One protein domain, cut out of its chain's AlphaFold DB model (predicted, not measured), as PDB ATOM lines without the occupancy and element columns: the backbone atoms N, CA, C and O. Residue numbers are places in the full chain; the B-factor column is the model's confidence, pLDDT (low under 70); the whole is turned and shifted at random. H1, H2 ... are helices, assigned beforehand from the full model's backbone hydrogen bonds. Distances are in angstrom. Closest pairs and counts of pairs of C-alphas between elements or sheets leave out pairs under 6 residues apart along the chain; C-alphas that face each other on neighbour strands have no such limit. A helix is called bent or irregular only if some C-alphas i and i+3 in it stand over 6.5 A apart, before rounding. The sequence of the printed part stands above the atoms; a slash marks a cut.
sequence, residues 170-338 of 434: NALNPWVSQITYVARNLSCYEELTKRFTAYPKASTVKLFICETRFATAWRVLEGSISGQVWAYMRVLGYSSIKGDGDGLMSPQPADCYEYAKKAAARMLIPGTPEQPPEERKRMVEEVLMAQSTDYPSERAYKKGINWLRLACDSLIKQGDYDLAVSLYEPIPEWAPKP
ATOM      1  N   ASN A 170     250.401 323.696 198.203       90.88
ATOM      2  CA  ASN A 170     250.954 323.738 199.565       90.88
ATOM      3  C   ASN A 170     251.189 322.341 200.180       90.88
ATOM      4  O   ASN A 170     252.060 322.180 201.033       90.88
ATOM      5  N   ALA A 171     250.434 321.324 199.749       92.12
ATOM      6  CA  ALA A 171     250.595 319.943 200.203       92.12
ATOM      7  C   ALA A 171     251.597 319.138 199.352       92.12
ATOM      8  O   ALA A 171     252.027 318.067 199.779       92.12
ATOM      9  N   LEU A 172     251.985 319.634 198.169       94.19
ATOM     10  CA  LEU A 172     252.699 318.863 197.148       94.19
ATOM     11  C   LEU A 172     254.070 318.357 197.610       94.19
ATOM     12  O   LEU A 172     254.323 317.156 197.549       94.19
ATOM     13  N   ASN A 173     254.949 319.233 198.103       94.69
ATOM     14  CA  ASN A 173     256.309 318.836 198.494       94.69
ATOM     15  C   ASN A 173     256.329 317.870 199.705       94.69
ATOM     16  O   ASN A 173     257.031 316.851 199.640       94.69
ATOM     17  N   PRO A 174     255.535 318.091 200.777       94.69
ATOM     18  CA  PRO A 174     255.359 317.099 201.839       94.69
ATOM     19  C   PRO A 174     254.756 315.770 201.350       94.69
ATOM     20  O   PRO A 174     255.229 314.709 201.758       94.69
ATOM     21  N   TRP A 175     253.768 315.804 200.448       95.56
ATOM     22  CA  TRP A 175     253.124 314.603 199.900       95.56
ATOM     23  C   TRP A 175     254.083 313.783 199.034       95.56
ATOM     24  O   TRP A 175     254.267 312.597 199.295       95.56
ATOM     25  N   VAL A 176     254.786 314.408 198.080       95.88
ATOM     26  CA  VAL A 176     255.828 313.761 197.258       95.88
ATOM     27  C   VAL A 176     256.853 313.052 198.145       95.88
ATOM     28  O   VAL A 176     257.212 311.904 197.873       95.88
ATOM     29  N   SER A 177     257.269 313.702 199.237       95.12
ATOM     30  CA  SER A 177     258.217 313.153 200.211       95.12
ATOM     31  C   SER A 177     257.650 311.941 200.960       95.12
ATOM     32  O   SER A 177     258.312 310.903 201.046       95.12
ATOM     33  N   GLN A 178     256.419 312.032 201.479       94.12
ATOM     34  CA  GLN A 178     255.797 310.943 202.237       94.12
ATOM     35  C   GLN A 178     255.435 309.748 201.343       94.12
ATOM     36  O   GLN A 178     255.720 308.615 201.719       94.12
ATOM     37  N   ILE A 179     254.866 309.971 200.157       94.31
ATOM     38  CA  ILE A 179     254.497 308.898 199.220       94.31
ATOM     39  C   ILE A 179     255.740 308.190 198.677       94.31
ATOM     40  O   ILE A 179     255.768 306.961 198.646       94.31
ATOM     41  N   THR A 180     256.817 308.926 198.377       94.38
ATOM     42  CA  THR A 180     258.126 308.332 198.049       94.38
ATOM     43  C   THR A 180     258.635 307.428 199.176       94.38
ATOM     44  O   THR A 180     259.111 306.323 198.918       94.38
ATOM     45  N   TYR A 181     258.528 307.868 200.433       93.88
ATOM     46  CA  TYR A 181     258.931 307.071 201.592       93.88
ATOM     47  C   TYR A 181     258.050 305.823 201.775       93.88
ATOM     48  O   TYR A 181     258.571 304.719 201.936       93.88
ATOM     49  N   VAL A 182     256.725 305.972 201.711       92.88
ATOM     50  CA  VAL A 182     255.760 304.873 201.875       92.88
ATOM     51  C   VAL A 182     255.931 303.829 200.772       92.88
ATOM     52  O   VAL A 182     256.078 302.650 201.081       92.88
ATOM     53  N   ALA A 183     256.012 304.241 199.505       93.25
ATOM     54  CA  ALA A 183     256.172 303.321 198.380       93.25
ATOM     55  C   ALA A 183     257.498 302.539 198.432       93.25
ATOM     56  O   ALA A 183     257.541 301.372 198.045       93.25
ATOM     57  N   ARG A 184     258.577 303.135 198.968       93.94
ATOM     58  CA  ARG A 184     259.850 302.429 199.210       93.94
ATOM     59  C   ARG A 184     259.721 301.377 200.311       93.94
ATOM     60  O   ARG A 184     260.141 300.245 200.100       93.94
ATOM     61  N   ASN A 185     259.092 301.709 201.441       93.44
ATOM     62  CA  ASN A 185     258.873 300.751 202.535       93.44
ATOM     63  C   ASN A 185     257.910 299.614 202.137       93.44
ATOM     64  O   ASN A 185     258.124 298.466 202.514       93.44
ATOM     65  N   LEU A 186     256.896 299.906 201.316       91.81
ATOM     66  CA  LEU A 186     255.961 298.918 200.762       91.81
ATOM     67  C   LEU A 186     256.492 298.197 199.505       91.81
ATOM     68  O   LEU A 186     255.753 297.442 198.880       91.81
ATOM     69  N   SER A 187     257.755 298.418 199.118       92.31
ATOM     70  CA  SER A 187     258.397 297.801 197.943       92.31
ATOM     71  C   SER A 187     257.650 297.987 196.607       92.31
ATOM     72  O   SER A 187     257.787 297.148 195.721       92.31
ATOM     73  N   CYS A 188     256.890 299.077 196.449       92.69
ATOM     74  CA  CYS A 188     256.123 299.431 195.241       92.69
ATOM     75  C   CYS A 188     256.571 300.766 194.598       92.69
ATOM     76  O   CYS A 188     255.835 301.414 193.854       92.69
ATOM     77  N   TYR A 189     257.787 301.223 194.924       93.88
ATOM     78  CA  TYR A 189     258.340 302.493 194.439       93.88
ATOM     79  C   TYR A 189     258.628 302.501 192.931       93.88
ATOM     80  O   TYR A 189     258.568 303.563 192.313       93.88
ATOM     81  N   GLU A 190     258.927 301.350 192.323       91.12
ATOM     82  CA  GLU A 190     259.171 301.278 190.878       91.12
ATOM     83  C   GLU A 190     257.861 301.439 190.103       91.12
ATOM     84  O   GLU A 190     257.787 302.252 189.191       91.12
ATOM     85  N   GLU A 191     256.810 300.754 190.542       90.81
ATOM     86  CA  GLU A 191     255.443 300.804 190.014       90.81
ATOM     87  C   GLU A 191     254.824 302.218 190.100       90.81
ATOM     88  O   GLU A 191     253.962 302.571 189.296       90.81
ATOM     89  N   LEU A 192     255.301 303.043 191.042       89.62
ATOM     90  CA  LEU A 192     254.897 304.440 191.248       89.62
ATOM     91  C   LEU A 192     255.780 305.473 190.511       89.62
ATOM     92  O   LEU A 192     255.391 306.633 190.414       89.62
ATOM     93  N   THR A 193     256.956 305.096 189.994       88.62
ATOM     94  CA  THR A 193     257.905 306.044 189.355       88.62
ATOM     95  C   THR A 193     258.373 305.662 187.952       88.62
ATOM     96  O   THR A 193     259.025 306.465 187.285       88.62
ATOM     97  N   LYS A 194     258.042 304.462 187.476       88.00
ATOM     98  CA  LYS A 194     258.373 303.963 186.140       88.00
ATOM     99  C   LYS A 194     257.092 303.539 185.433       88.00
ATOM    100  O   LYS A 194     256.237 302.895 186.032       88.00
ATOM    101  N   ARG A 195     256.987 303.854 184.143       82.12
ATOM    102  CA  ARG A 195     255.935 303.323 183.270       82.12
ATOM    103  C   ARG A 195     256.398 301.991 182.681       82.12
ATOM    104  O   ARG A 195     257.511 301.893 182.167       82.12
ATOM    105  N   PHE A 196     255.554 300.974 182.772       80.00
ATOM    106  CA  PHE A 196     255.819 299.614 182.307       80.00
ATOM    107  C   PHE A 196     255.132 299.387 180.955       80.00
ATOM    108  O   PHE A 196     254.081 299.961 180.678       80.00
ATOM    109  N   THR A 197     255.710 298.552 180.091       72.06
ATOM    110  CA  THR A 197     255.177 298.303 178.735       72.06
ATOM    111  C   THR A 197     253.971 297.361 178.704       72.06
ATOM    112  O   THR A 197     253.248 297.330 177.712       72.06
ATOM    113  N   ALA A 198     253.741 296.603 179.777       67.44
ATOM    114  CA  ALA A 198     252.574 295.751 179.966       67.44
ATOM    115  C   ALA A 198     252.245 295.636 181.461       67.44
ATOM    116  O   ALA A 198     253.151 295.611 182.298       67.44
ATOM    117  N   TYR A 199     250.957 295.525 181.792       65.31
ATOM    118  CA  TYR A 199     250.520 295.198 183.148       65.31
ATOM    119  C   TYR A 199     250.754 293.698 183.422       65.31
ATOM    120  O   TYR A 199     250.426 292.872 182.563       65.31
ATOM    121  N   PRO A 200     251.314 293.305 184.581       64.44
ATOM    122  CA  PRO A 200     251.546 291.900 184.896       64.44
ATOM    123  C   PRO A 200     250.216 291.184 185.177       64.44
ATOM    124  O   PRO A 200     249.649 291.345 186.250       64.44
ATOM    125  N   LYS A 201     249.728 290.362 184.237       67.44
ATOM    126  CA  LYS A 201     248.674 289.368 184.515       67.44
ATOM    127  C   LYS A 201     249.330 288.158 185.212       67.44
ATOM    128  O   LYS A 201     250.238 287.552 184.633       67.44
ATOM    129  N   ALA A 202     248.943 287.815 186.444       72.44
ATOM    130  CA  ALA A 202     249.606 286.761 187.223       72.44
ATOM    131  C   ALA A 202     249.476 285.337 186.637       72.44
ATOM    132  O   ALA A 202     248.509 284.623 186.884       72.44
ATOM    133  N   SER A 203     250.523 284.877 185.943       76.62
ATOM    134  CA  SER A 203     250.734 283.466 185.558       76.62
ATOM    135  C   SER A 203     251.915 282.796 186.277       76.62
ATOM    136  O   SER A 203     252.164 281.606 186.105       76.62
ATOM    137  N   THR A 204     252.661 283.545 187.097       82.50
ATOM    138  CA  THR A 204     253.785 283.046 187.909       82.50
ATOM    139  C   THR A 204     253.857 283.792 189.240       82.50
ATOM    140  O   THR A 204     253.394 284.929 189.337       82.50
ATOM    141  N   VAL A 205     254.523 283.214 190.248       81.62
ATOM    142  CA  VAL A 205     254.752 283.865 191.556       81.62
ATOM    143  C   VAL A 205     255.425 285.240 191.407       81.62
ATOM    144  O   VAL A 205     255.060 286.189 192.096       81.62
ATOM    145  N   LYS A 206     256.358 285.391 190.455       82.00
ATOM    146  CA  LYS A 206     257.016 286.676 190.162       82.00
ATOM    147  C   LYS A 206     256.028 287.727 189.640       82.00
ATOM    148  O   LYS A 206     256.120 288.889 190.032       82.00
ATOM    149  N   LEU A 207     255.093 287.329 188.775       82.62
ATOM    150  CA  LEU A 207     254.059 288.225 188.250       82.62
ATOM    151  C   LEU A 207     253.020 288.568 189.323       82.62
ATOM    152  O   LEU A 207     252.683 289.737 189.451       82.62
ATOM    153  N   PHE A 208     252.616 287.609 190.163       84.94
ATOM    154  CA  PHE A 208     251.731 287.849 191.310       84.94
ATOM    155  C   PHE A 208     252.316 288.855 192.319       84.94
ATOM    156  O   PHE A 208     251.615 289.755 192.784       84.94
ATOM    157  N   ILE A 209     253.619 288.767 192.619       86.56
ATOM    158  CA  ILE A 209     254.316 289.761 193.456       86.56
ATOM    159  C   ILE A 209     254.279 291.149 192.798       86.56
ATOM    160  O   ILE A 209     254.043 292.143 193.483       86.56
ATOM    161  N   CYS A 210     254.478 291.230 191.479       84.81
ATOM    162  CA  CYS A 210     254.426 292.493 190.743       84.81
ATOM    163  C   CYS A 210     253.004 293.087 190.733       84.81
ATOM    164  O   CYS A 210     252.826 294.256 191.061       84.81
ATOM    165  N   GLU A 211     251.983 292.279 190.444       85.88
ATOM    166  CA  GLU A 211     250.566 292.664 190.485       85.88
ATOM    167  C   GLU A 211     250.157 293.165 191.882       85.88
ATOM    168  O   GLU A 211     249.527 294.215 192.018       85.88
ATOM    169  N   THR A 212     250.625 292.492 192.939       89.12
ATOM    170  CA  THR A 212     250.430 292.918 194.336       89.12
ATOM    171  C   THR A 212     251.045 294.297 194.608       89.12
ATOM    172  O   THR A 212     250.448 295.111 195.319       89.12
ATOM    173  N   ARG A 213     252.214 294.608 194.028       91.00
ATOM    174  CA  ARG A 213     252.850 295.932 194.149       91.00
ATOM    175  C   ARG A 213     252.110 297.009 193.365       91.00
ATOM    176  O   ARG A 213     251.899 298.081 193.923       91.00
ATOM    177  N   PHE A 214     251.647 296.723 192.145       90.19
ATOM    178  CA  PHE A 214     250.783 297.632 191.381       90.19
ATOM    179  C   PHE A 214     249.500 297.969 192.156       90.19
ATOM    180  O   PHE A 214     249.185 299.144 192.340       90.19
ATOM    181  N   ALA A 215     248.807 296.961 192.695       88.56
ATOM    182  CA  ALA A 215     247.623 297.156 193.533       88.56
ATOM    183  C   ALA A 215     247.929 297.928 194.834       88.56
ATOM    184  O   ALA A 215     247.088 298.675 195.336       88.56
ATOM    185  N   THR A 216     249.137 297.783 195.385       91.38
ATOM    186  CA  THR A 216     249.579 298.532 196.572       91.38
ATOM    187  C   THR A 216     249.888 299.994 196.239       91.38
ATOM    188  O   THR A 216     249.441 300.879 196.967       91.38
ATOM    189  N   ALA A 217     250.570 300.267 195.123       92.12
ATOM    190  CA  ALA A 217     250.806 301.622 194.630       92.12
ATOM    191  C   ALA A 217     249.484 302.350 194.332       92.12
ATOM    192  O   ALA A 217     249.320 303.498 194.742       92.12
ATOM    193  N   TRP A 218     248.509 301.665 193.719       91.31
ATOM    194  CA  TRP A 218     247.158 302.199 193.518       91.31
ATOM    195  C   TRP A 218     246.495 302.627 194.827       91.31
ATOM    196  O   TRP A 218     246.185 303.806 194.979       91.31
ATOM    197  N   ARG A 219     246.382 301.732 195.818       90.69
ATOM    198  CA  ARG A 219     245.772 302.054 197.125       90.69
ATOM    199  C   ARG A 219     246.452 303.233 197.833       90.69
ATOM    200  O   ARG A 219     245.781 304.021 198.498       90.69
ATOM    201  N   VAL A 220     247.775 303.368 197.696       91.75
ATOM    202  CA  VAL A 220     248.543 304.497 198.252       91.75
ATOM    203  C   VAL A 220     248.170 305.820 197.571       91.75
ATOM    204  O   VAL A 220     248.044 306.834 198.258       91.75
ATOM    205  N   LEU A 221     247.951 305.832 196.254       93.62
ATOM    206  CA  LEU A 221     247.521 307.022 195.508       93.62
ATOM    207  C   LEU A 221     246.044 307.357 195.781       93.62
ATOM    208  O   LEU A 221     245.729 308.475 196.185       93.62
ATOM    209  N   GLU A 222     245.145 306.378 195.658       91.19
ATOM    210  CA  GLU A 222     243.706 306.521 195.933       91.19
ATOM    211  C   GLU A 222     243.434 307.044 197.352       91.19
ATOM    212  O   GLU A 222     242.586 307.916 197.545       91.19
ATOM    213  N   GLY A 223     244.182 306.544 198.342       90.12
ATOM    214  CA  GLY A 223     244.069 306.944 199.745       90.12
ATOM    215  C   GLY A 223     244.752 308.267 200.111       90.12
ATOM    216  O   GLY A 223     244.571 308.731 201.238       90.12
ATOM    217  N   SER A 224     245.532 308.878 199.210       94.19
ATOM    218  CA  SER A 224     246.318 310.091 199.499       94.19
ATOM    219  C   SER A 224     246.082 311.270 198.552       94.19
ATOM    220  O   SER A 224     246.585 312.356 198.823       94.19
ATOM    221  N   ILE A 225     245.292 311.123 197.489       95.38
ATOM    222  CA  ILE A 225     244.916 312.226 196.590       95.38
ATOM    223  C   ILE A 225     243.505 312.722 196.952       95.38
ATOM    224  O   ILE A 225     242.572 311.932 197.105       95.38
ATOM    225  N   SER A 226     243.318 314.037 197.118       94.94
ATOM    226  CA  SER A 226     241.993 314.597 197.432       94.94
ATOM    227  C   SER A 226     241.029 314.521 196.242       94.94
ATOM    228  O   SER A 226     241.447 314.542 195.087       94.94
ATOM    229  N   GLY A 227     239.718 314.499 196.513       94.06
ATOM    230  CA  GLY A 227     238.689 314.539 195.462       94.06
ATOM    231  C   GLY A 227     238.795 315.777 194.564       94.06
ATOM    232  O   GLY A 227     238.498 315.705 193.377       94.06
ATOM    233  N   GLN A 228     239.283 316.888 195.120       94.06
ATOM    234  CA  GLN A 228     239.586 318.127 194.408       94.06
ATOM    235  C   GLN A 228     240.713 317.936 193.384       94.06
ATOM    236  O   GLN A 228     240.529 318.219 192.204       94.06
ATOM    237  N   VAL A 229     241.849 317.372 193.815       94.62
ATOM    238  CA  VAL A 229     242.972 317.077 192.910       94.62
ATOM    239  C   VAL A 229     242.567 316.037 191.863       94.62
ATOM    240  O   VAL A 229     242.891 316.223 190.698       94.62
ATOM    241  N   TRP A 230     241.788 315.011 192.226       94.00
ATOM    242  CA  TRP A 230     241.221 314.045 191.271       94.00
ATOM    243  C   TRP A 230     240.358 314.700 190.185       94.00
ATOM    244  O   TRP A 230     240.519 314.396 189.006       94.00
ATOM    245  N   ALA A 231     239.473 315.626 190.561       93.19
ATOM    246  CA  ALA A 231     238.641 316.346 189.601       93.19
ATOM    247  C   ALA A 231     239.484 317.228 188.667       93.19
ATOM    248  O   ALA A 231     239.283 317.229 187.455       93.19
ATOM    249  N   TYR A 232     240.495 317.918 189.199       93.12
ATOM    250  CA  TYR A 232     241.382 318.724 188.364       93.12
ATOM    251  C   TYR A 232     242.340 317.874 187.505       93.12
ATOM    252  O   TYR A 232     242.644 318.261 186.381       93.12
ATOM    253  N   MET A 233     242.744 316.674 187.941       93.50
ATOM    254  CA  MET A 233     243.439 315.705 187.076       93.50
ATOM    255  C   MET A 233     242.600 315.381 185.831       93.50
ATOM    256  O   MET A 233     243.144 315.395 184.726       93.50
ATOM    257  N   ARG A 234     241.285 315.153 185.988       91.69
ATOM    258  CA  ARG A 234     240.360 314.923 184.864       91.69
ATOM    259  C   ARG A 234     240.242 316.138 183.938       91.69
ATOM    260  O   ARG A 234     240.423 315.973 182.734       91.69
ATOM    261  N   VAL A 235     240.111 317.356 184.476       91.19
ATOM    262  CA  VAL A 235     240.188 318.616 183.690       91.19
ATOM    263  C   VAL A 235     241.493 318.696 182.876       91.19
ATOM    264  O   VAL A 235     241.488 319.037 181.689       91.19
ATOM    265  N   LEU A 236     242.627 318.285 183.455       90.75
ATOM    266  CA  LEU A 236     243.917 318.220 182.753       90.75
ATOM    267  C   LEU A 236     244.053 317.061 181.746       90.75
ATOM    268  O   LEU A 236     245.103 316.948 181.110       90.75
ATOM    269  N   GLY A 237     243.012 316.248 181.546       88.06
ATOM    270  CA  GLY A 237     242.957 315.162 180.562       88.06
ATOM    271  C   GLY A 237     243.278 313.767 181.106       88.06
ATOM    272  O   GLY A 237     243.565 312.873 180.313       88.06
ATOM    273  N   TYR A 238     243.252 313.555 182.425       88.69
ATOM    274  CA  TYR A 238     243.418 312.221 183.008       88.69
ATOM    275  C   TYR A 238     242.159 311.362 182.781       88.69
ATOM    276  O   TYR A 238     241.154 311.514 183.472       88.69
ATOM    277  N   SER A 239     242.195 310.463 181.799       69.62
ATOM    278  CA  SER A 239     241.036 309.677 181.361       69.62
ATOM    279  C   SER A 239     240.843 308.381 182.168       69.62
ATOM    280  O   SER A 239     241.369 307.334 181.791       69.62
ATOM    281  N   SER A 240     240.016 308.454 183.219       63.91
ATOM    282  CA  SER A 240     239.573 307.335 184.076       63.91
ATOM    283  C   SER A 240     240.663 306.643 184.919       63.91
ATOM    284  O   SER A 240     241.862 306.700 184.656       63.91
ATOM    285  N   ILE A 241     240.220 305.965 185.980       58.00
ATOM    286  CA  ILE A 241     241.027 305.053 186.812       58.00
ATOM    287  C   ILE A 241     240.955 303.619 186.266       58.00
ATOM    288  O   ILE A 241     241.868 302.821 186.473       58.00
ATOM    289  N   LYS A 242     239.894 303.297 185.519       53.81
ATOM    290  CA  LYS A 242     239.698 302.020 184.832       53.81
ATOM    291  C   LYS A 242     239.718 302.258 183.328       53.81
ATOM    292  O   LYS A 242     238.869 302.970 182.800       53.81
ATOM    293  N   GLY A 243     240.698 301.670 182.651       51.19
ATOM    294  CA  GLY A 243     240.665 301.536 181.199       51.19
ATOM    295  C   GLY A 243     239.977 300.226 180.842       51.19
ATOM    296  O   GLY A 243     240.593 299.175 181.004       51.19
ATOM    297  N   ASP A 244     238.745 300.282 180.339       45.47
ATOM    298  CA  ASP A 244     237.928 299.107 179.979       45.47
ATOM    299  C   ASP A 244     238.379 298.422 178.662       45.47
ATOM    300  O   ASP A 244     237.586 297.813 177.947       45.47
ATOM    301  N   GLY A 245     239.665 298.540 178.311       44.81
ATOM    302  CA  GLY A 245     240.258 298.017 177.081       44.81
ATOM    303  C   GLY A 245     241.371 297.009 177.359       44.81
ATOM    304  O   GLY A 245     242.339 297.320 178.054       44.81
ATOM    305  N   ASP A 246     241.274 295.819 176.762       46.34
ATOM    306  CA  ASP A 246     242.249 294.726 176.905       46.34
ATOM    307  C   ASP A 246     243.508 294.947 176.031       46.34
ATOM    308  O   ASP A 246     243.901 294.104 175.227       46.34
ATOM    309  N   GLY A 247     244.128 296.130 176.140       43.12
ATOM    310  CA  GLY A 247     245.249 296.528 175.290       43.12
ATOM    311  C   GLY A 247     246.060 297.726 175.793       43.12
ATOM    312  O   GLY A 247     245.551 298.839 175.858       43.12
ATOM    313  N   LEU A 248     247.347 297.471 176.066       45.50
ATOM    314  CA  LEU A 248     248.539 298.351 176.133       45.50
ATOM    315  C   LEU A 248     248.540 299.693 176.910       45.50
ATOM    316  O   LEU A 248     249.625 300.166 177.240       45.50
ATOM    317  N   MET A 249     247.398 300.326 177.185       54.09
ATOM    318  CA  MET A 249     247.296 301.709 177.686       54.09
ATOM    319  C   MET A 249     246.309 301.866 178.853       54.09
ATOM    320  O   MET A 249     245.764 302.948 179.068       54.09
ATOM    321  N   SER A 250     246.098 300.813 179.651       62.41
ATOM    322  CA  SER A 250     245.496 300.968 180.981       62.41
ATOM    323  C   SER A 250     246.316 301.987 181.795       62.41
ATOM    324  O   SER A 250     247.551 301.901 181.768       62.41
ATOM    325  N   PRO A 251     245.685 302.937 182.512       74.62
ATOM    326  CA  PRO A 251     246.413 303.914 183.319       74.62
ATOM    327  C   PRO A 251     247.273 303.207 184.373       74.62
ATOM    328  O   PRO A 251     246.878 302.173 184.917       74.62
ATOM    329  N   GLN A 252     248.455 303.752 184.666       86.25
ATOM    330  CA  GLN A 252     249.402 303.160 185.619       86.25
ATOM    331  C   GLN A 252     249.578 304.047 186.861       86.25
ATOM    332  O   GLN A 252     249.367 305.262 186.774       86.25
ATOM    333  N   PRO A 253     250.023 303.498 188.012       90.44
ATOM    334  CA  PRO A 253     250.270 304.301 189.209       90.44
ATOM    335  C   PRO A 253     251.285 305.425 188.957       90.44
ATOM    336  O   PRO A 253     251.100 306.525 189.464       90.44
ATOM    337  N   ALA A 254     252.303 305.196 188.118       90.75
ATOM    338  CA  ALA A 254     253.243 306.232 187.687       90.75
ATOM    339  C   ALA A 254     252.577 307.377 186.888       90.75
ATOM    340  O   ALA A 254     252.872 308.546 187.138       90.75
ATOM    341  N   ASP A 255     251.645 307.072 185.978       89.88
ATOM    342  CA  ASP A 255     250.904 308.099 185.228       89.88
ATOM    343  C   ASP A 255     249.998 308.911 186.167       89.88
ATOM    344  O   ASP A 255     249.992 310.140 186.126       89.88
ATOM    345  N   CYS A 256     249.281 308.227 187.064       92.12
ATOM    346  CA  CYS A 256     248.461 308.841 188.107       92.12
ATOM    347  C   CYS A 256     249.293 309.739 189.040       92.12
ATOM    348  O   CYS A 256     248.900 310.872 189.313       92.12
ATOM    349  N   TYR A 257     250.468 309.281 189.480       94.44
ATOM    350  CA  TYR A 257     251.382 310.033 190.342       94.44
ATOM    351  C   TYR A 257     251.872 311.330 189.682       94.44
ATOM    352  O   TYR A 257     251.822 312.396 190.302       94.44
ATOM    353  N   GLU A 258     252.278 311.280 188.411       93.75
ATOM    354  CA  GLU A 258     252.706 312.474 187.672       93.75
ATOM    355  C   GLU A 258     251.542 313.423 187.344       93.75
ATOM    356  O   GLU A 258     251.688 314.642 187.486       93.75
ATOM    357  N   TYR A 259     250.353 312.906 187.007       93.12
ATOM    358  CA  TYR A 259     249.156 313.741 186.857       93.12
ATOM    359  C   TYR A 259     248.727 314.392 188.176       93.12
ATOM    360  O   TYR A 259     248.377 315.570 188.170       93.12
ATOM    361  N   ALA A 260     248.809 313.688 189.308       94.69
ATOM    362  CA  ALA A 260     248.506 314.239 190.628       94.69
ATOM    363  C   ALA A 260     249.473 315.373 191.003       94.69
ATOM    364  O   ALA A 260     249.035 316.429 191.464       94.69
ATOM    365  N   LYS A 261     250.777 315.205 190.728       95.44
ATOM    366  CA  LYS A 261     251.782 316.273 190.873       95.44
ATOM    367  C   LYS A 261     251.454 317.477 189.987       95.44
ATOM    368  O   LYS A 261     251.416 318.598 190.489       95.44
ATOM    369  N   LYS A 262     251.183 317.255 188.694       93.31
ATOM    370  CA  LYS A 262     250.834 318.306 187.719       93.31
ATOM    371  C   LYS A 262     249.565 319.062 188.124       93.31
ATOM    372  O   LYS A 262     249.549 320.289 188.074       93.31
ATOM    373  N   ALA A 263     248.526 318.344 188.546       93.00
ATOM    374  CA  ALA A 263     247.262 318.909 188.997       93.00
ATOM    375  C   ALA A 263     247.452 319.741 190.270       93.00
ATOM    376  O   ALA A 263     247.126 320.922 190.274       93.00
ATOM    377  N   ALA A 264     248.061 319.185 191.320       93.44
ATOM    378  CA  ALA A 264     248.283 319.922 192.561       93.44
ATOM    379  C   ALA A 264     249.221 321.132 192.386       93.44
ATOM    380  O   ALA A 264     249.000 322.149 193.037       93.44
ATOM    381  N   ALA A 265     250.220 321.063 191.500       91.00
ATOM    382  CA  ALA A 265     251.088 322.198 191.174       91.00
ATOM    383  C   ALA A 265     250.367 323.314 190.396       91.00
ATOM    384  O   ALA A 265     250.718 324.479 190.553       91.00
ATOM    385  N   ARG A 266     249.382 322.965 189.556       86.12
ATOM    386  CA  ARG A 266     248.609 323.924 188.744       86.12
ATOM    387  C   ARG A 266     247.286 324.351 189.383       86.12
ATOM    388  O   ARG A 266     246.678 325.299 188.905       86.12
ATOM    389  N   MET A 267     246.909 323.751 190.515       83.81
ATOM    390  CA  MET A 267     245.927 324.289 191.465       83.81
ATOM    391  C   MET A 267     246.477 325.530 192.190       83.81
ATOM    392  O   MET A 267     246.658 325.546 193.411       83.81
ATOM    393  N   LEU A 268     246.669 326.600 191.413       65.75
ATOM    394  CA  LEU A 268     246.212 327.924 191.828       65.75
ATOM    395  C   LEU A 268     244.718 327.805 192.181       65.75
ATOM    396  O   LEU A 268     244.035 326.930 191.649       65.75
ATOM    397  N   ILE A 269     244.218 328.614 193.115       60.66
ATOM    398  CA  ILE A 269     242.834 328.500 193.612       60.66
ATOM    399  C   ILE A 269     241.882 328.735 192.422       60.66
ATOM    400  O   ILE A 269     241.808 329.868 191.963       60.66
ATOM    401  N   PRO A 270     241.183 327.722 191.875       58.91
ATOM    402  CA  PRO A 270     240.436 327.927 190.640       58.91
ATOM    403  C   PRO A 270     239.205 328.787 190.925       58.91
ATOM    404  O   PRO A 270     238.597 328.681 191.994       58.91
ATOM    405  N   GLY A 271     238.882 329.671 189.982       58.72
ATOM    406  CA  GLY A 271     238.216 330.927 190.330       58.72
ATOM    407  C   GLY A 271     239.168 332.119 190.464       58.72
ATOM    408  O   GLY A 271     238.869 333.021 191.245       58.72
ATOM    409  N   THR A 272     240.285 332.144 189.727       68.62
ATOM    410  CA  THR A 272     241.038 333.375 189.424       68.62
ATOM    411  C   THR A 272     241.099 333.597 187.901       68.62
ATOM    412  O   THR A 272     241.020 332.621 187.143       68.62
ATOM    413  N   PRO A 273     241.215 334.851 187.417       67.44
ATOM    414  CA  PRO A 273     241.093 335.167 185.989       67.44
ATOM    415  C   PRO A 273     242.273 334.684 185.130       67.44
ATOM    416  O   PRO A 273     242.171 334.671 183.906       67.44
ATOM    417  N   GLU A 274     243.380 334.241 185.733       75.50
ATOM    418  CA  GLU A 274     244.536 333.675 185.025       75.50
ATOM    419  C   GLU A 274     244.293 332.236 184.522       75.50
ATOM    420  O   GLU A 274     245.180 331.639 183.907       75.50
ATOM    421  N   GLN A 275     243.119 331.647 184.784       81.62
ATOM    422  CA  GLN A 275     242.821 330.276 184.375       81.62
ATOM    423  C   GLN A 275     242.516 330.166 182.859       81.62
ATOM    424  O   GLN A 275     241.590 330.827 182.369       81.62
ATOM    425  N   PRO A 276     243.233 329.303 182.099       85.25
ATOM    426  CA  PRO A 276     243.080 329.204 180.644       85.25
ATOM    427  C   PRO A 276     241.639 328.902 180.192       85.25
ATOM    428  O   PRO A 276     240.983 328.063 180.821       85.25
ATOM    429  N   PRO A 277     241.143 329.513 179.095       84.25
ATOM    430  CA  PRO A 277     239.791 329.270 178.575       84.25
ATOM    431  C   PRO A 277     239.481 327.785 178.335       84.25
ATOM    432  O   PRO A 277     238.385 327.316 178.640       84.25
ATOM    433  N   GLU A 278     240.458 327.016 177.854       86.62
ATOM    434  CA  GLU A 278     240.328 325.583 177.578       86.62
ATOM    435  C   GLU A 278     240.149 324.766 178.865       86.62
ATOM    436  O   GLU A 278     239.451 323.751 178.871       86.62
ATOM    437  N   GLU A 279     240.750 325.210 179.972       88.31
ATOM    438  CA  GLU A 279     240.564 324.588 181.285       88.31
ATOM    439  C   GLU A 279     239.228 324.984 181.904       88.31
ATOM    440  O   GLU A 279     238.544 324.114 182.439       88.31
ATOM    441  N   ARG A 280     238.816 326.253 181.772       87.75
ATOM    442  CA  ARG A 280     237.490 326.721 182.204       87.75
ATOM    443  C   ARG A 280     236.374 325.941 181.499       87.75
ATOM    444  O   ARG A 280     235.502 325.390 182.169       87.75
ATOM    445  N   LYS A 281     236.469 325.760 180.175       88.25
ATOM    446  CA  LYS A 281     235.544 324.909 179.407       88.25
ATOM    447  C   LYS A 281     235.520 323.469 179.928       88.25
ATOM    448  O   LYS A 281     234.448 322.930 180.193       88.25
ATOM    449  N   ARG A 282     236.690 322.857 180.139       90.00
ATOM    450  CA  ARG A 282     236.783 321.484 180.662       90.00
ATOM    451  C   ARG A 282     236.280 321.326 182.095       90.00
ATOM    452  O   ARG A 282     235.835 320.239 182.442       90.00
ATOM    453  N   MET A 283     236.326 322.365 182.929       91.31
ATOM    454  CA  MET A 283     235.687 322.335 184.250       91.31
ATOM    455  C   MET A 283     234.164 322.224 184.134       91.31
ATOM    456  O   MET A 283     233.570 321.456 184.885       91.31
ATOM    457  N   VAL A 284     233.540 322.928 183.184       91.06
ATOM    458  CA  VAL A 284     232.097 322.805 182.917       91.06
ATOM    459  C   VAL A 284     231.769 321.430 182.331       91.06
ATOM    460  O   VAL A 284     230.889 320.751 182.855       91.06
ATOM    461  N   GLU A 285     232.521 320.971 181.324       91.50
ATOM    462  CA  GLU A 285     232.374 319.618 180.754       91.50
ATOM    463  C   GLU A 285     232.455 318.537 181.850       91.50
ATOM    464  O   GLU A 285     231.612 317.644 181.909       91.50
ATOM    465  N   GLU A 286     233.409 318.652 182.777       92.75
ATOM    466  CA  GLU A 286     233.564 317.748 183.920       92.75
ATOM    467  C   GLU A 286     232.403 317.853 184.931       92.75
ATOM    468  O   GLU A 286     231.892 316.834 185.387       92.75
ATOM    469  N   VAL A 287     231.934 319.060 185.266       93.00
ATOM    470  CA  VAL A 287     230.812 319.259 186.210       93.00
ATOM    471  C   VAL A 287     229.480 318.717 185.677       93.00
ATOM    472  O   VAL A 287     228.627 318.324 186.484       93.00
ATOM    473  N   LEU A 288     229.304 318.698 184.353       91.06
ATOM    474  CA  LEU A 288     228.110 318.192 183.674       91.06
ATOM    475  C   LEU A 288     228.174 316.681 183.387       91.06
ATOM    476  O   LEU A 288     227.153 316.005 183.512       91.06
ATOM    477  N   MET A 289     229.342 316.147 183.007       89.94
ATOM    478  CA  MET A 289     229.462 314.800 182.418       89.94
ATOM    479  C   MET A 289     230.121 313.744 183.321       89.94
ATOM    480  O   MET A 289     230.062 312.557 182.994       89.94
ATOM    481  N   ALA A 290     230.768 314.131 184.426       90.50
ATOM    482  CA  ALA A 290     231.497 313.192 185.280       90.50
ATOM    483  C   ALA A 290     230.591 312.186 186.006       90.50
ATOM    484  O   ALA A 290     229.533 312.528 186.539       90.50
ATOM    485  N   GLN A 291     231.061 310.944 186.114       90.12
ATOM    486  CA  GLN A 291     230.367 309.857 186.798       90.12
ATOM    487  C   GLN A 291     231.084 309.477 188.099       90.12
ATOM    488  O   GLN A 291     232.293 309.641 188.256       90.12
ATOM    489  N   SER A 292     230.358 308.904 189.063       90.56
ATOM    490  CA  SER A 292     230.959 308.452 190.330       90.56
ATOM    491  C   SER A 292     231.948 307.288 190.160       90.56
ATOM    492  O   SER A 292     232.777 307.061 191.040       90.56
ATOM    493  N   THR A 293     231.877 306.589 189.026       88.19
ATOM    494  CA  THR A 293     232.783 305.531 188.549       88.19
ATOM    495  C   THR A 293     234.138 306.044 188.055       88.19
ATOM    496  O   THR A 293     235.097 305.276 188.062       88.19
ATOM    497  N   ASP A 294     234.241 307.321 187.675       86.62
ATOM    498  CA  ASP A 294     235.485 307.953 187.206       86.62
ATOM    499  C   ASP A 294     236.488 308.254 188.340       86.62
ATOM    500  O   ASP A 294     237.643 308.603 188.090       86.62
ATOM    501  N   TYR A 295     236.037 308.147 189.593       90.38
ATOM    502  CA  TYR A 295     236.741 308.538 190.816       90.38
ATOM    503  C   TYR A 295     237.007 307.315 191.710       90.38
ATOM    504  O   TYR A 295     236.242 306.352 191.674       90.38
ATOM    505  N   PRO A 296     238.019 307.343 192.604       88.44
ATOM    506  CA  PRO A 296     238.367 306.168 193.414       88.44
ATOM    507  C   PRO A 296     237.330 305.862 194.506       88.44
ATOM    508  O   PRO A 296     237.373 304.825 195.162       88.44
ATOM    509  N   SER A 297     236.408 306.792 194.764       90.44
ATOM    510  CA  SER A 297     235.252 306.579 195.630       90.44
ATOM    511  C   SER A 297     234.181 307.635 195.375       90.44
ATOM    512  O   SER A 297     234.480 308.775 195.015       90.44
ATOM    513  N   GLU A 298     232.933 307.303 195.702       92.75
ATOM    514  CA  GLU A 298     231.812 308.249 195.684       92.75
ATOM    515  C   GLU A 298     232.074 309.487 196.577       92.75
ATOM    516  O   GLU A 298     231.642 310.601 196.273       92.75
ATOM    517  N   ARG A 299     232.861 309.327 197.654       92.94
ATOM    518  CA  ARG A 299     233.304 310.428 198.528       92.94
ATOM    519  C   ARG A 299     234.322 311.348 197.845       92.94
ATOM    520  O   ARG A 299     234.326 312.545 198.132       92.94
ATOM    521  N   ALA A 300     235.182 310.813 196.978       92.81
ATOM    522  CA  ALA A 300     236.102 311.606 196.169       92.81
ATOM    523  C   ALA A 300     235.336 312.372 195.080       92.81
ATOM    524  O   ALA A 300     235.486 313.588 195.010       92.81
ATOM    525  N   TYR A 301     234.438 311.697 194.351       94.69
ATOM    526  CA  TYR A 301     233.516 312.299 193.376       94.69
ATOM    527  C   TYR A 301     232.735 313.481 193.976       94.69
ATOM    528  O   TYR A 301     232.887 314.618 193.530       94.69
ATOM    529  N   LYS A 302     231.988 313.257 195.070       96.19
ATOM    530  CA  LYS A 302     231.193 314.308 195.740       96.19
ATOM    531  C   LYS A 302     232.044 315.505 196.182       96.19
ATOM    532  O   LYS A 302     231.598 316.641 196.064       96.19
ATOM    533  N   LYS A 303     233.274 315.278 196.662       94.81
ATOM    534  CA  LYS A 303     234.212 316.357 197.029       94.81
ATOM    535  C   LYS A 303     234.774 317.108 195.820       94.81
ATOM    536  O   LYS A 303     234.956 318.318 195.911       94.81
ATOM    537  N   GLY A 304     235.069 316.394 194.735       94.25
ATOM    538  CA  GLY A 304     235.625 316.940 193.503       94.25
ATOM    539  C   GLY A 304     234.631 317.827 192.766       94.25
ATOM    540  O   GLY A 304     234.894 319.012 192.583       94.25
ATOM    541  N   ILE A 305     233.453 317.291 192.440       95.06
ATOM    542  CA  ILE A 305     232.417 318.023 191.696       95.06
ATOM    543  C   ILE A 305     231.871 319.213 192.494       95.06
ATOM    544  O   ILE A 305     231.673 320.285 191.929       95.06
ATOM    545  N   ASN A 306     231.698 319.092 193.818       95.00
ATOM    546  CA  ASN A 306     231.300 320.235 194.650       95.00
ATOM    547  C   ASN A 306     232.341 321.366 194.622       95.00
ATOM    548  O   ASN A 306     231.984 322.538 194.662       95.00
ATOM    549  N   TRP A 307     233.630 321.031 194.580       93.31
ATOM    550  CA  TRP A 307     234.702 322.022 194.499       93.31
ATOM    551  C   TRP A 307     234.825 322.637 193.101       93.31
ATOM    552  O   TRP A 307     234.980 323.849 193.006       93.31
ATOM    553  N   LEU A 308     234.665 321.847 192.031       92.50
ATOM    554  CA  LEU A 308     234.600 322.387 190.670       92.50
ATOM    555  C   LEU A 308     233.411 323.337 190.483       92.50
ATOM    556  O   LEU A 308     233.587 324.386 189.871       92.50
ATOM    557  N   ARG A 309     232.237 323.026 191.051       92.12
ATOM    558  CA  ARG A 309     231.079 323.938 191.051       92.12
ATOM    559  C   ARG A 309     231.406 325.260 191.737       92.12
ATOM    560  O   ARG A 309     231.310 326.293 191.095       92.12
ATOM    561  N   LEU A 310     231.916 325.224 192.971       91.25
ATOM    562  CA  LEU A 310     232.319 326.439 193.697       91.25
ATOM    563  C   LEU A 310     233.390 327.263 192.957       91.25
ATOM    564  O   LEU A 310     233.385 328.489 193.050       91.25
ATOM    565  N   ALA A 311     234.288 326.609 192.217       90.12
ATOM    566  CA  ALA A 311     235.274 327.279 191.375       90.12
ATOM    567  C   ALA A 311     234.635 327.943 190.139       90.12
ATOM    568  O   ALA A 311     234.937 329.098 189.845       90.12
ATOM    569  N   CYS A 312     233.700 327.263 189.464       90.38
ATOM    570  CA  CYS A 312     232.916 327.847 188.371       90.38
ATOM    571  C   CYS A 312     232.061 329.024 188.866       90.38
ATOM    572  O   CYS A 312     232.086 330.096 188.270       90.38
ATOM    573  N   ASP A 313     231.387 328.879 190.010       90.12
ATOM    574  CA  ASP A 313     230.611 329.951 190.643       90.12
ATOM    575  C   ASP A 313     231.481 331.179 190.978       90.12
ATOM    576  O   ASP A 313     230.973 332.299 191.004       90.12
ATOM    577  N   SER A 314     232.776 330.983 191.261       88.56
ATOM    578  CA  SER A 314     233.744 332.059 191.523       88.56
ATOM    579  C   SER A 314     234.159 332.792 190.243       88.56
ATOM    580  O   SER A 314     234.234 334.017 190.255       88.56
ATOM    581  N   LEU A 315     234.366 332.069 189.136       87.50
ATOM    582  CA  LEU A 315     234.603 332.661 187.811       87.50
ATOM    583  C   LEU A 315     233.377 333.461 187.338       87.50
ATOM    584  O   LEU A 315     233.499 334.618 186.942       87.50
ATOM    585  N   ILE A 316     232.175 332.892 187.475       88.81
ATOM    586  CA  ILE A 316     230.904 333.554 187.135       88.81
ATOM    587  C   ILE A 316     230.766 334.880 187.897       88.81
ATOM    588  O   ILE A 316     230.463 335.911 187.300       88.81
ATOM    589  N   LYS A 317     231.076 334.897 189.200       87.75
ATOM    590  CA  LYS A 317     231.063 336.117 190.037       87.75
ATOM    591  C   LYS A 317     232.147 337.143 189.678       87.75
ATOM    592  O   LYS A 317     232.047 338.282 190.121       87.75
ATOM    593  N   GLN A 318     233.148 336.768 188.884       86.19
ATOM    594  CA  GLN A 318     234.162 337.671 188.322       86.19
ATOM    595  C   GLN A 318     233.773 338.218 186.935       86.19
ATOM    596  O   GLN A 318     234.529 339.000 186.365       86.19
ATOM    597  N   GLY A 319     232.596 337.852 186.405       83.50
ATOM    598  CA  GLY A 319     232.112 338.285 185.090       83.50
ATOM    599  C   GLY A 319     232.322 337.264 183.968       83.50
ATOM    600  O   GLY A 319     232.296 337.637 182.799       83.50
ATOM    601  N   ASP A 320     232.533 335.984 184.286       85.38
ATOM    602  CA  ASP A 320     232.628 334.910 183.287       85.38
ATOM    603  C   ASP A 320     231.231 334.476 182.795       85.38
ATOM    604  O   ASP A 320     230.693 333.436 183.187       85.38
ATOM    605  N   TYR A 321     230.608 335.329 181.974       82.06
ATOM    606  CA  TYR A 321     229.246 335.141 181.456       82.06
ATOM    607  C   TYR A 321     229.090 333.854 180.635       82.06
ATOM    608  O   TYR A 321     228.094 333.146 180.788       82.06
ATOM    609  N   ASP A 322     230.083 333.518 179.806       84.75
ATOM    610  CA  ASP A 322     230.068 332.310 178.971       84.75
ATOM    611  C   ASP A 322     229.997 331.041 179.834       84.75
ATOM    612  O   ASP A 322     229.307 330.078 179.489       84.75
ATOM    613  N   LEU A 323     230.657 331.054 180.997       84.62
ATOM    614  CA  LEU A 323     230.595 329.970 181.975       84.62
ATOM    615  C   LEU A 323     229.219 329.873 182.646       84.62
ATOM    616  O   LEU A 323     228.754 328.766 182.906       84.62
ATOM    617  N   ALA A 324     228.560 331.008 182.905       82.06
ATOM    618  CA  ALA A 324     227.213 331.041 183.475       82.06
ATOM    619  C   ALA A 324     226.191 330.418 182.514       82.06
ATOM    620  O   ALA A 324     225.449 329.524 182.918       82.06
ATOM    621  N   VAL A 325     226.225 330.829 181.241       85.31
ATOM    622  CA  VAL A 325     225.400 330.267 180.155       85.31
ATOM    623  C   VAL A 325     225.685 328.773 179.961       85.31
ATOM    624  O   VAL A 325     224.761 327.983 179.803       85.31
ATOM    625  N   SER A 326     226.957 328.365 180.006       86.62
ATOM    626  CA  SER A 326     227.352 326.967 179.776       86.62
ATOM    627  C   SER A 326     227.019 326.021 180.939       86.62
ATOM    628  O   SER A 326     226.978 324.808 180.735       86.62
ATOM    629  N   LEU A 327     226.839 326.543 182.158       86.56
ATOM    630  CA  LEU A 327     226.617 325.746 183.371       86.56
ATOM    631  C   LEU A 327     225.160 325.769 183.863       86.56
ATOM    632  O   LEU A 327     224.749 324.836 184.558       86.56
ATOM    633  N   TYR A 328     224.388 326.806 183.526       84.19
ATOM    634  CA  TYR A 328     223.034 327.003 184.035       84.19
ATOM    635  C   TYR A 328     222.036 327.418 182.945       84.19
ATOM    636  O   TYR A 328     222.098 328.522 182.405       84.19
ATOM    637  N   GLU A 329     221.038 326.564 182.719       83.75
ATOM    638  CA  GLU A 329     219.862 326.857 181.900       83.75
ATOM    639  C   GLU A 329     218.590 326.577 182.735       83.75
ATOM    640  O   GLU A 329     218.345 325.422 183.096       83.75
ATOM    641  N   PRO A 330     217.783 327.599 183.095       82.00
ATOM    642  CA  PRO A 330     218.027 329.035 182.914       82.00
ATOM    643  C   PRO A 330     219.160 329.574 183.811       82.00
ATOM    644  O   PRO A 330     219.472 329.005 184.860       82.00
ATOM    645  N   ILE A 331     219.731 330.718 183.422       82.75
ATOM    646  CA  ILE A 331     220.748 331.440 184.204       82.75
ATOM    647  C   ILE A 331     220.131 331.910 185.541       82.75
ATOM    648  O   ILE A 331     219.069 332.536 185.523       82.75
ATOM    649  N   PRO A 332     220.756 331.645 186.706       82.25
ATOM    650  CA  PRO A 332     220.200 332.018 188.001       82.25
ATOM    651  C   PRO A 332     220.412 333.506 188.307       82.25
ATOM    652  O   PRO A 332     221.437 334.083 187.960       82.25
ATOM    653  N   GLU A 333     219.493 334.103 189.067       83.31
ATOM    654  CA  GLU A 333     219.465 335.542 189.398       83.31
ATOM    655  C   GLU A 333     220.739 336.092 190.074       83.31
ATOM    656  O   GLU A 333     220.986 337.295 190.030       83.31
ATOM    657  N   TRP A 334     221.548 335.234 190.710       84.38
ATOM    658  CA  TRP A 334     222.817 335.630 191.337       84.38
ATOM    659  C   TRP A 334     223.993 335.714 190.356       84.38
ATOM    660  O   TRP A 334     225.026 336.294 190.699       84.38
ATOM    661  N   ALA A 335     223.880 335.097 189.177       82.69
ATOM    662  CA  ALA A 335     224.914 335.135 188.155       82.69
ATOM    663  C   ALA A 335     224.797 336.437 187.343       82.69
ATOM    664  O   ALA A 335     223.684 336.861 187.022       82.69
ATOM    665  N   PRO A 336     225.918 337.083 186.970       77.88
ATOM    666  CA  PRO A 336     225.882 338.217 186.056       77.88
ATOM    667  C   PRO A 336     225.191 337.846 184.734       77.88
ATOM    668  O   PRO A 336     225.539 336.849 184.103       77.88
ATOM    669  N   LYS A 337     224.217 338.657 184.306       79.19
ATOM    670  CA  LYS A 337     223.508 338.476 183.029       79.19
ATOM    671  C   LYS A 337     224.369 339.007 181.872       79.19
ATOM    672  O   LYS A 337     224.891 340.117 182.010       79.19
ATOM    673  N   PRO A 338     224.533 338.270 180.755       74.75
ATOM    674  CA  PRO A 338     225.342 338.745 179.636       74.75
ATOM    675  C   PRO A 338     224.782 340.041 179.014       74.75
ATOM    676  O   PRO A 338     223.576 340.291 179.093       74.75
TER     677      PRO A 338
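AT A GLANCE: This is residues 170 to 338 of the 434 residues of an uncharacterized protein of Valsa mali var. pyri (UniProt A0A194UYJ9). Two lobes of helices make an elongated body: in one, H1, H3 and H5 run at shallow tilts with the short H2 tucked among them, and in the other, H6, H7 and H8 fold back on one another with H4 set steeply across H6 and H7. H4 packs about perpendicular on H5 and joins the lobes, while H3 and H8 lie toward opposite ends of the body. The printed part has 169 residues with eight named helices, H1 to H8 in order along the chain, and no named strand; the class is all helix. It is only just compact, close to loose, with a radius of gyration of the C-alphas of 18.4 A, and spans 63 by 35 by 25 A.

HOW THE PARTS SIT: H1, residues 170 to 185, touches H5, residues 253 to 266, with residues 171 to 176 alone; the closest C-alphas, Leu 172 and Ala 264, are 6.5 A apart, at a shallow tilt of 17 degrees, opposite ways. H2, residues 189 to 193, only just touches H1, with 3 pairs of C-alphas within 8 A, and only at the corner; its closest C-alphas to H5 are Leu 192 and Ala 254, 4.3 A. H3, residues 205 to 222, touches H5 with residues 214 to 221 alone, closest at the C-alphas of Trp 218 and Pro 253, 5.7 A, the same way at 18 degrees, a shallow tilt. H4, residues 227 to 235, touches H5 about perpendicular, at 86 degrees; the C-alphas of Met 233 and Ala 263 are closest, 5.3 A. H5 is the hub, touching four helices. H6, residues 277 to 289, and H7, residues 298 to 316, touch as a hairpin at a steep tilt of 45 degrees, closest at the C-alphas of Val 287 and Ile 305, 5.8 A. H7 touches H4 at the C-alphas of Ala 300 and Gly 227, the closest pair, 4.0 A. H8, residues 321 to 327, makes a hairpin with H7; the C-alphas of Ile 316 and Ala 324 are closest, 5.8 A. H5 and H7 are apart. Every O i to N i+4 pair is within hydrogen-bond range in H2 to H8, and 11 of 12 in H1.

IN THESE COORDINATES: H1 begins at C-alpha 170, (250.954, 323.738, 199.565), and is 24.5 A long; it is irregular, with C-alphas 170 and 173 7.3 A apart. H3 is 25.6 A, H5 19.7 A, H6 18.2 A and H7 26.7 A long. H8 ends at C-alpha 327, (226.617, 325.746, 183.371).

THE WHOLE: The farthest C-alphas, Val 205 and Lys 337, are 63.5 A apart. The printed part has no cut. The links H2 to H3 and H4 to H5 are long. Confidence is under 70 in residues 198 to 201, 239 to 250 and 268 to 273.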